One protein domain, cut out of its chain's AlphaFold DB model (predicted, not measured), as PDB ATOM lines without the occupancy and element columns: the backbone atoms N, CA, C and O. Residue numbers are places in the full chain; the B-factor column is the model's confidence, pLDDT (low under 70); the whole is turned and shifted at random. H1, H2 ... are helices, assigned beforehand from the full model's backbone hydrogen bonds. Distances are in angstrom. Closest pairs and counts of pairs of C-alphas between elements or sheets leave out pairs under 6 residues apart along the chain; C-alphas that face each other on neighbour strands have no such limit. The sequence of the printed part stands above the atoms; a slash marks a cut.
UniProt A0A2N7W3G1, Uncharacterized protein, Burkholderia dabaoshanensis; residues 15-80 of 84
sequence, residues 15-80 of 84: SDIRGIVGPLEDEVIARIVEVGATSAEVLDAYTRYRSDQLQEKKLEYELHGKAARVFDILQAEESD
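Overview. This is residues 15 to 80 of the 84 residues of an uncharacterized protein of Burkholderia dabaoshanensis (UniProt A0A2N7W3G1). Four helices make two crossed layers of two: H4, the longest, packs side by side with H2 in one layer, and H3 packs side by side with the short H1 in the other. A long loop, residues 54 to 64, leads from the end of H3 back to the start of H4. The printed part has 66 residues with four named helices in the order H1, H2, H3, H4 and no named strand, and its class is all helix. It is compact and rounded, with a radius of gyration of the C-alphas of 11.0 A and spans of 30 by 23 by 18 A.

Arrangement. H4, residues 65 to 80, touches H3, residues 39 to 53, at a steep tilt of 43 degrees, the same way; their closest C-alphas, those of Glu 41 and Ala 67, are 4.6 A apart. H4 also touches H2, residues 26 to 35, at a shallow tilt of 22 degrees, opposite ways, with the closest C-alphas, Ile 32 and Val 70, 5.8 A apart. H1, residues 15 to 21, touches H3 at a shallow tilt of 26 degrees, the same way; the closest C-alphas are those of Ile 20 and Leu 43, at 6.2 A. H1 touches H2 about perpendicular, at 81 degrees, with the C-alphas of Ile 17 and Ile 29 closest at 6.9 A. H1 and H4 are apart, and H2 and H3 are only just apart, their closest C-alphas 8.1 A from each other. In H1, H2 and H3 every O i to N i+4 pair is within hydrogen-bond range; in H4, 11 of 12 are.

Along the chain. H4 is 23.7 A long from its first C-alpha at (58.784, 74.461, -17.062) to its last at (74.780, 80.192, -0.584). H3 is 20.8 A long, H2 14.5 A and H1 10.2 A, the last beginning at C-alpha 15 (70.270, 92.596, -19.849).

Size, cuts and confidence. The two C-alphas farthest apart, those of Asp 26 and Glu 60, are 30.6 A from each other. The printed part has no cut. The links H1 to H2 and H2 to H3 are tight, and H3 to H4 is long, with 11 residues. Mean pLDDT of the printed part is 86.0, with residues 56 to 61 and 79 to 80 under 70.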
ATOM      1  N   SER A  15      70.730  91.231 -20.119       93.62
ATOM      2  CA  SER A  15      70.270  92.596 -19.849       93.62
ATOM      3  C   SER A  15      68.792  92.643 -19.459       93.62
ATOM      4  O   SER A  15      68.443  93.352 -18.519       93.62
ATOM      5  N   ASP A  16      67.938  91.868 -20.138       94.00
ATOM      6  CA  ASP A  16      66.512  91.772 -19.801       94.00
ATOM      7  C   ASP A  16      66.320  91.170 -18.406       94.00
ATOM      8  O   ASP A  16      65.559  91.699 -17.601       94.00
ATOM      9  N   ILE A  17      67.056  90.094 -18.106       94.88
ATOM     10  CA  ILE A  17      67.007  89.413 -16.811       94.88
ATOM     11  C   ILE A  17      67.427  90.376 -15.702       94.88
ATOM     12  O   ILE A  17      66.655  90.560 -14.768       94.88
ATOM     13  N   ARG A  18      68.575  91.061 -15.829       94.44
ATOM     14  CA  ARG A  18      69.023  92.077 -14.852       94.44
ATOM     15  C   ARG A  18      68.006  93.204 -14.661       94.44
ATOM     16  O   ARG A  18      67.871  93.724 -13.559       94.44
ATOM     17  N   GLY A  19      67.272  93.576 -15.711       94.81
ATOM     18  CA  GLY A  19      66.188  94.555 -15.615       94.81
ATOM     19  C   GLY A  19      64.992  94.082 -14.779       94.81
ATOM     20  O   GLY A  19      64.291  94.914 -14.210       94.81
ATOM     21  N   ILE A  20      64.765  92.767 -14.693       94.19
ATOM     22  CA  ILE A  20      63.653  92.152 -13.955       94.19
ATOM     23  C   ILE A  20      64.054  91.832 -12.515       94.19
ATOM     24  O   ILE A  20      63.364  92.229 -11.579       94.19
ATOM     25  N   VAL A  21      65.155  91.096 -12.346       90.44
ATOM     26  CA  VAL A  21      65.581  90.553 -11.047       90.44
ATOM     27  C   VAL A  21      66.419  91.545 -10.240       90.44
ATOM     28  O   VAL A  21      66.548  91.402  -9.029       90.44
ATOM     29  N   GLY A  22      66.955  92.582 -10.891       88.06
ATOM     30  CA  GLY A  22      67.860  93.544 -10.275       88.06
ATOM     31  C   GLY A  22      69.323  93.074 -10.283       88.06
ATOM     32  O   GLY A  22      69.713  92.272 -11.137       88.06
ATOM     33  N   PRO A  23      70.167  93.621  -9.389       87.44
ATOM     34  CA  PRO A  23      71.569  93.237  -9.303       87.44
ATOM     35  C   PRO A  23      71.694  91.825  -8.714       87.44
ATOM     36  O   PRO A  23      71.378  91.613  -7.549       87.44
ATOM     37  N   LEU A  24      72.165  90.885  -9.529       87.62
ATOM     38  CA  LEU A  24      72.591  89.539  -9.134       87.62
ATOM     39  C   LEU A  24      73.988  89.284  -9.692       87.62
ATOM     40  O   LEU A  24      74.418  89.978 -10.624       87.62
ATOM     41  N   GLU A  25      74.668  88.273  -9.157       90.81
ATOM     42  CA  GLU A  25      75.964  87.855  -9.672       90.81
ATOM     43  C   GLU A  25      75.880  87.407 -11.139       90.81
ATOM     44  O   GLU A  25      74.894  86.828 -11.607       90.81
ATOM     45  N   ASP A  26      76.943  87.682 -11.899       90.75
ATOM     46  CA  ASP A  26      77.004  87.363 -13.327       90.75
ATOM     47  C   ASP A  26      76.841  85.862 -13.604       90.75
ATOM     48  O   ASP A  26      76.250  85.489 -14.620       90.75
ATOM     49  N   GLU A  27      77.314  85.007 -12.694       91.19
ATOM     50  CA  GLU A  27      77.172  83.551 -12.783       91.19
ATOM     51  C   GLU A  27      75.702  83.117 -12.712       91.19
ATOM     52  O   GLU A  27      75.243  82.281 -13.493       91.19
ATOM     53  N   VAL A  28      74.918  83.758 -11.854       92.38
ATOM     54  CA  VAL A  28      73.483  83.505 -11.686       92.38
ATOM     55  C   VAL A  28      72.726  83.944 -12.924       92.38
ATOM     56  O   VAL A  28      71.910  83.196 -13.467       92.38
ATOM     57  N   ILE A  29      73.032  85.146 -13.416       93.88
ATOM     58  CA  ILE A  29      72.446  85.667 -14.648       93.88
ATOM     59  C   ILE A  29      72.773  84.733 -15.818       93.88
ATOM     60  O   ILE A  29      71.878  84.423 -16.606       93.88
ATOM     61  N   ALA A  30      74.011  84.239 -15.918       93.75
ATOM     62  CA  ALA A  30      74.403  83.275 -16.942       93.75
ATOM     63  C   ALA A  30      73.578  81.982 -16.847       93.75
ATOM     64  O   ALA A  30      73.010  81.557 -17.853       93.75
ATOM     65  N   ARG A  31      73.404  81.423 -15.644       94.19
ATOM     66  CA  ARG A  31      72.573  80.227 -15.419       94.19
ATOM     67  C   ARG A  31      71.115  80.449 -15.835       94.19
ATOM     68  O   ARG A  31      70.517  79.572 -16.456       94.19
ATOM     69  N   ILE A  32      70.536  81.620 -15.554       93.44
ATOM     70  CA  ILE A  32      69.163  81.959 -15.977       93.44
ATOM     71  C   ILE A  32      69.077  82.092 -17.507       93.44
ATOM     72  O   ILE A  32      68.117  81.609 -18.113       93.44
ATOM     73  N   VAL A  33      70.084  82.693 -18.152       94.19
ATOM     74  CA  VAL A  33      70.171  82.764 -19.623       94.19
ATOM     75  C   VAL A  33      70.234  81.362 -20.237       94.19
ATOM     76  O   VAL A  33      69.539  81.099 -21.220       94.19
ATOM     77  N   GLU A  34      71.004  80.441 -19.654       94.69
ATOM     78  CA  GLU A  34      71.141  79.058 -20.136       94.69
ATOM     79  C   GLU A  34      69.835  78.254 -20.068       94.69
ATOM     80  O   GLU A  34      69.601  77.377 -20.903       94.69
ATOM     81  N   VAL A  35      68.932  78.579 -19.134       94.19
ATOM     82  CA  VAL A  35      67.575  78.001 -19.098       94.19
ATOM     83  C   VAL A  35      66.782  78.364 -20.364       94.19
ATOM     84  O   VAL A  35      65.861  77.639 -20.761       94.19
ATOM     85  N   GLY A  36      67.124  79.480 -21.017       92.19
ATOM     86  CA  GLY A  36      66.424  79.993 -22.189       92.19
ATOM     87  C   GLY A  36      64.994  80.422 -21.864       92.19
ATOM     88  O   GLY A  36      64.093  80.234 -22.692       92.19
ATOM     89  N   ALA A  37      64.767  80.905 -20.638       91.44
ATOM     90  CA  ALA A  37      63.488  81.436 -20.184       91.44
ATOM     91  C   ALA A  37      63.181  82.764 -20.882       91.44
ATOM     92  O   ALA A  37      64.076  83.543 -21.195       91.44
ATOM     93  N   THR A  38      61.909  83.017 -21.146       94.00
ATOM     94  CA  THR A  38      61.425  84.304 -21.656       94.00
ATOM     95  C   THR A  38      61.348  85.328 -20.527       94.00
ATOM     96  O   THR A  38      61.265  84.964 -19.355       94.00
ATOM     97  N   SER A  39      61.305  86.618 -20.858       93.81
ATOM     98  CA  SER A  39      61.193  87.681 -19.846       93.81
ATOM     99  C   SER A  39      59.947  87.525 -18.964       93.81
ATOM    100  O   SER A  39      59.995  87.836 -17.780       93.81
ATOM    101  N   ALA A  40      58.850  86.997 -19.518       91.56
ATOM    102  CA  ALA A  40      57.640  86.692 -18.755       91.56
ATOM    103  C   ALA A  40      57.874  85.564 -17.739       91.56
ATOM    104  O   ALA A  40      57.554  85.725 -16.568       91.56
ATOM    105  N   GLU A  41      58.506  84.464 -18.160       92.62
ATOM    106  CA  GLU A  41      58.836  83.345 -17.265       92.62
ATOM    107  C   GLU A  41      59.816  83.761 -16.156       92.62
ATOM    108  O   GLU A  41      59.685  83.310 -15.020       92.62
ATOM    109  N   VAL A  42      60.780  84.635 -16.469       94.00
ATOM    110  CA  VAL A  42      61.713  85.206 -15.482       94.00
ATOM    111  C   VAL A  42      60.972  86.108 -14.491       94.00
ATOM    112  O   VAL A  42      61.224  86.030 -13.292       94.00
ATOM    113  N   LEU A  43      60.034  86.932 -14.966       92.88
ATOM    114  CA  LEU A  43      59.218  87.795 -14.110       92.88
ATOM    115  C   LEU A  43      58.294  86.990 -13.189       92.88
ATOM    116  O   LEU A  43      58.199  87.320 -12.009       92.88
ATOM    117  N   ASP A  44      57.644  85.939 -13.694       91.31
ATOM    118  CA  ASP A  44      56.810  85.043 -12.882       91.31
ATOM    119  C   ASP A  44      57.639  84.371 -11.780       91.31
ATOM    120  O   ASP A  44      57.256  84.385 -10.607       91.31
ATOM    121  N   ALA A  45      58.816  83.846 -12.141       92.00
ATOM    122  CA  ALA A  45      59.745  83.242 -11.192       92.00
ATOM    123  C   ALA A  45      60.184  84.236 -10.106       92.00
ATOM    124  O   ALA A  45      60.098  83.941  -8.914       92.00
ATOM    125  N   TYR A  46      60.597  85.440 -10.510       91.56
ATOM    126  CA  TYR A  46      61.043  86.480  -9.588       91.56
ATOM    127  C   TYR A  46      59.915  86.991  -8.682       91.56
ATOM    128  O   TYR A  46      60.118  87.182  -7.484       91.56
ATOM    129  N   THR A  47      58.704  87.153  -9.220       89.81
ATOM    130  CA  THR A  47      57.518  87.536  -8.439       89.81
ATOM    131  C   THR A  47      57.245  86.505  -7.349       89.81
ATOM    132  O   THR A  47      57.038  86.867  -6.191       89.81
ATOM    133  N   ARG A  48      57.319  85.211  -7.689       86.25
ATOM    134  CA  ARG A  48      57.120  84.132  -6.721       86.25
ATOM    135  C   ARG A  48      58.194  84.111  -5.635       86.25
ATOM    136  O   ARG A  48      57.838  83.904  -4.476       86.25
ATOM    137  N   TYR A  49      59.456  84.324  -6.011       87.69
ATOM    138  CA  TYR A  49      60.595  84.427  -5.093       87.69
ATOM    139  C   TYR A  49      60.413  85.585  -4.109       87.69
ATOM    140  O   TYR A  49      60.447  85.378  -2.900       87.69
ATOM    141  N   ARG A  50      60.061  86.780  -4.595       86.12
ATOM    142  CA  ARG A  50      59.782  87.941  -3.735       86.12
ATOM    143  C   ARG A  50      58.614  87.717  -2.776       86.12
ATOM    144  O   ARG A  50      58.711  88.127  -1.625       86.12
ATOM    145  N   SER A  51      57.531  87.082  -3.223       83.94
ATOM    146  CA  SER A  51      56.405  86.763  -2.338       83.94
ATOM    147  C   SER A  51      56.770  85.742  -1.257       83.94
ATOM    148  O   SER A  51      56.281  85.871  -0.137       83.94
ATOM    149  N   ASP A  52      57.628  84.759  -1.565       80.06
ATOM    150  CA  ASP A  52      58.125  83.802  -0.562       80.06
ATOM    151  C   ASP A  52      58.984  84.521   0.495       80.06
ATOM    152  O   ASP A  52      58.734  84.367   1.690       80.06
ATOM    153  N   GLN A  53      59.871  85.425   0.057       79.12
ATOM    154  CA  GLN A  53      60.711  86.252   0.935       79.12
ATOM    155  C   GLN A  53      59.929  87.197   1.840       79.12
ATOM    156  O   GLN A  53      60.299  87.425   2.991       79.12
ATOM    157  N   LEU A  54      58.819  87.746   1.353       80.44
ATOM    158  CA  LEU A  54      57.953  88.601   2.161       80.44
ATOM    159  C   LEU A  54      57.055  87.802   3.125       80.44
ATOM    160  O   LEU A  54      56.239  88.406   3.822       80.44
ATOM    161  N   GLN A  55      57.185  86.466   3.173       73.62
ATOM    162  CA  GLN A  55      56.294  85.546   3.895       73.62
ATOM    163  C   GLN A  55      54.809  85.805   3.600       73.62
ATOM    164  O   GLN A  55      53.921  85.499   4.405       73.62
ATOM    165  N   GLU A  56      54.522  86.386   2.436       64.88
ATOM    166  CA  GLU A  56      53.161  86.595   1.988       64.88
ATOM    167  C   GLU A  56      52.573  85.231   1.630       64.88
ATOM    168  O   GLU A  56      53.293  84.293   1.277       64.88
ATOM    169  N   LYS A  57      51.250  85.093   1.788       59.97
ATOM    170  CA  LYS A  57      50.498  83.860   1.505       59.97
ATOM    171  C   LYS A  57      51.096  83.165   0.278       59.97
ATOM    172  O   LYS A  57      51.063  83.758  -0.799       59.97
ATOM    173  N   LYS A  58      51.638  81.945   0.456       58.25
ATOM    174  CA  LYS A  58      52.226  81.156  -0.638       58.25
ATOM    175  C   LYS A  58      51.281  81.237  -1.828       58.25
ATOM    176  O   LYS A  58      50.157  80.745  -1.735       58.25
ATOM    177  N   LEU A  59      51.714  81.906  -2.897       62.91
ATOM    178  CA  LEU A  59      50.974  81.930  -4.151       62.91
ATOM    179  C   LEU A  59      50.684  80.467  -4.503       62.91
ATOM    180  O   LEU A  59      51.618  79.681  -4.659       62.91
ATOM    181  N   GLU A  60      49.401  80.101  -4.566       59.88
ATOM    182  CA  GLU A  60      48.937  78.722  -4.802       59.88
ATOM    183  C   GLU A  60      49.225  78.234  -6.234       59.88
ATOM    184  O   GLU A  60      48.792  77.155  -6.626       59.88
ATOM    185  N   TYR A  61      49.945  79.027  -7.033       64.88
ATOM    186  CA  TYR A  61      50.350  78.658  -8.376       64.88
ATOM    187  C   TYR A  61      51.739  78.015  -8.358       64.88
ATOM    188  O   TYR A  61      52.728  78.642  -7.967       64.88
ATOM    189  N   GLU A  62      51.804  76.756  -8.788       70.00
ATOM    190  CA  GLU A  62      53.061  76.059  -9.042       70.00
ATOM    191  C   GLU A  62      53.704  76.627 -10.309       70.00
ATOM    192  O   GLU A  62      53.104  76.657 -11.385       70.00
ATOM    193  N   LEU A  63      54.953  77.082 -10.191       81.69
ATOM    194  CA  LEU A  63      55.748  77.390 -11.370       81.69
ATOM    195  C   LEU A  63      56.017  76.087 -12.125       81.69
ATOM    196  O   LEU A  63      56.342  75.056 -11.533       81.69
ATOM    197  N   HIS A  64      55.928  76.140 -13.449       81.75
ATOM    198  CA  HIS A  64      56.205  74.993 -14.306       81.75
ATOM    199  C   HIS A  64      57.218  75.344 -15.393       81.75
ATOM    200  O   HIS A  64      57.414  76.505 -15.759       81.75
ATOM    201  N   GLY A  65      57.872  74.315 -15.932       88.19
ATOM    202  CA  GLY A  65      58.784  74.461 -17.062       88.19
ATOM    203  C   GLY A  65      60.000  75.327 -16.733       88.19
ATOM    204  O   GLY A  65      60.734  75.045 -15.788       88.19
ATOM    205  N   LYS A  66      60.249  76.353 -17.550       92.06
ATOM    206  CA  LYS A  66      61.442  77.198 -17.417       92.06
ATOM    207  C   LYS A  66      61.347  78.152 -16.233       92.06
ATOM    208  O   LYS A  66      62.343  78.319 -15.544       92.06
ATOM    209  N   ALA A  67      60.165  78.707 -15.955       90.56
ATOM    210  CA  ALA A  67      59.953  79.594 -14.810       90.56
ATOM    211  C   ALA A  67      60.304  78.905 -13.477       90.56
ATOM    212  O   ALA A  67      60.969  79.497 -12.634       90.56
ATOM    213  N   ALA A  68      59.958  77.620 -13.326       90.50
ATOM    214  CA  ALA A  68      60.343  76.831 -12.151       90.50
ATOM    215  C   ALA A  68      61.869  76.726 -11.994       90.50
ATOM    216  O   ALA A  68      62.398  76.970 -10.918       90.50
ATOM    217  N   ARG A  69      62.590  76.454 -13.091       92.12
ATOM    218  CA  ARG A  69      64.059  76.369 -13.072       92.12
ATOM    219  C   ARG A  69      64.724  77.698 -12.727       92.12
ATOM    220  O   ARG A  69      65.740  77.701 -12.044       92.12
ATOM    221  N   VAL A  70      64.175  78.816 -13.212       93.44
ATOM    222  CA  VAL A  70      64.664  80.153 -12.839       93.44
ATOM    223  C   VAL A  70      64.461  80.389 -11.343       93.44
ATOM    224  O   VAL A  70      65.378  80.855 -10.677       93.44
ATOM    225  N   PHE A  71      63.299  80.021 -10.803       91.50
ATOM    226  CA  PHE A  71      63.015  80.137  -9.372       91.50
ATOM    227  C   PHE A  71      63.977  79.306  -8.512       91.50
ATOM    228  O   PHE A  71      64.485  79.815  -7.516       91.50
ATOM    229  N   ASP A  72      64.298  78.078  -8.925       90.69
ATOM    230  CA  ASP A  72      65.281  77.240  -8.225       90.69
ATOM    231  C   ASP A  72      66.683  77.871  -8.206       90.69
ATOM    232  O   ASP A  72      67.371  77.804  -7.190       90.69
ATOM    233  N   ILE A  73      67.110  78.513  -9.302       92.81
ATOM    234  CA  ILE A  73      68.398  79.227  -9.359       92.81
ATOM    235  C   ILE A  73      68.415  80.400  -8.370       92.81
ATOM    236  O   ILE A  73      69.399  80.565  -7.658       92.81
ATOM    237  N   LEU A  74      67.332  81.181  -8.308       89.69
ATOM    238  CA  LEU A  74      67.223  82.331  -7.403       89.69
ATOM    239  C   LEU A  74      67.228  81.914  -5.924       89.69
ATOM    240  O   LEU A  74      67.862  82.573  -5.111       89.69
ATOM    241  N   GLN A  75      66.562  80.809  -5.572       87.38
ATOM    242  CA  GLN A  75      66.611  80.282  -4.203       87.38
ATOM    243  C   GLN A  75      67.987  79.717  -3.831       87.38
ATOM    244  O   GLN A  75      68.404  79.826  -2.679       87.38
ATOM    245  N   ALA A  76      68.675  79.082  -4.786       86.19
ATOM    246  CA  ALA A  76      69.998  78.519  -4.548       86.19
ATOM    247  C   ALA A  76      71.039  79.607  -4.250       86.19
ATOM    248  O   ALA A  76      71.865  79.397  -3.375       86.19
ATOM    249  N   GLU A  77      70.961  80.751  -4.935       82.19
ATOM    250  CA  GLU A  77      71.776  81.941  -4.647       82.19
ATOM    251  C   GLU A  77      71.657  82.399  -3.200       82.19
ATOM    252  O   GLU A  77      72.640  82.493  -2.479       82.19
ATOM    253  N   GLU A  78      70.428  82.625  -2.748       72.75
ATOM    254  CA  GLU A  78      70.192  83.133  -1.402       72.75
ATOM    255  C   GLU A  78      70.650  82.157  -0.312       72.75
ATOM    256  O   GLU A  78      71.078  82.576   0.759       72.75
ATOM    257  N   SER A  79      70.582  80.853  -0.596       63.75
ATOM    258  CA  SER A  79      71.037  79.815   0.330       63.75
ATOM    259  C   SER A  79      72.565  79.716   0.424       63.75
ATOM    260  O   SER A  79      73.062  79.175   1.409       63.75
ATOM    261  N   ASP A  80      73.307  80.190  -0.582       63.78
ATOM    262  CA  ASP A  80      74.780  80.192  -0.584       63.78
ATOM    263  C   ASP A  80      75.346  81.391   0.214       63.78
ATOM    264  O   ASP A  80      76.454  81.319   0.748       63.78
TER     265      ASP A  80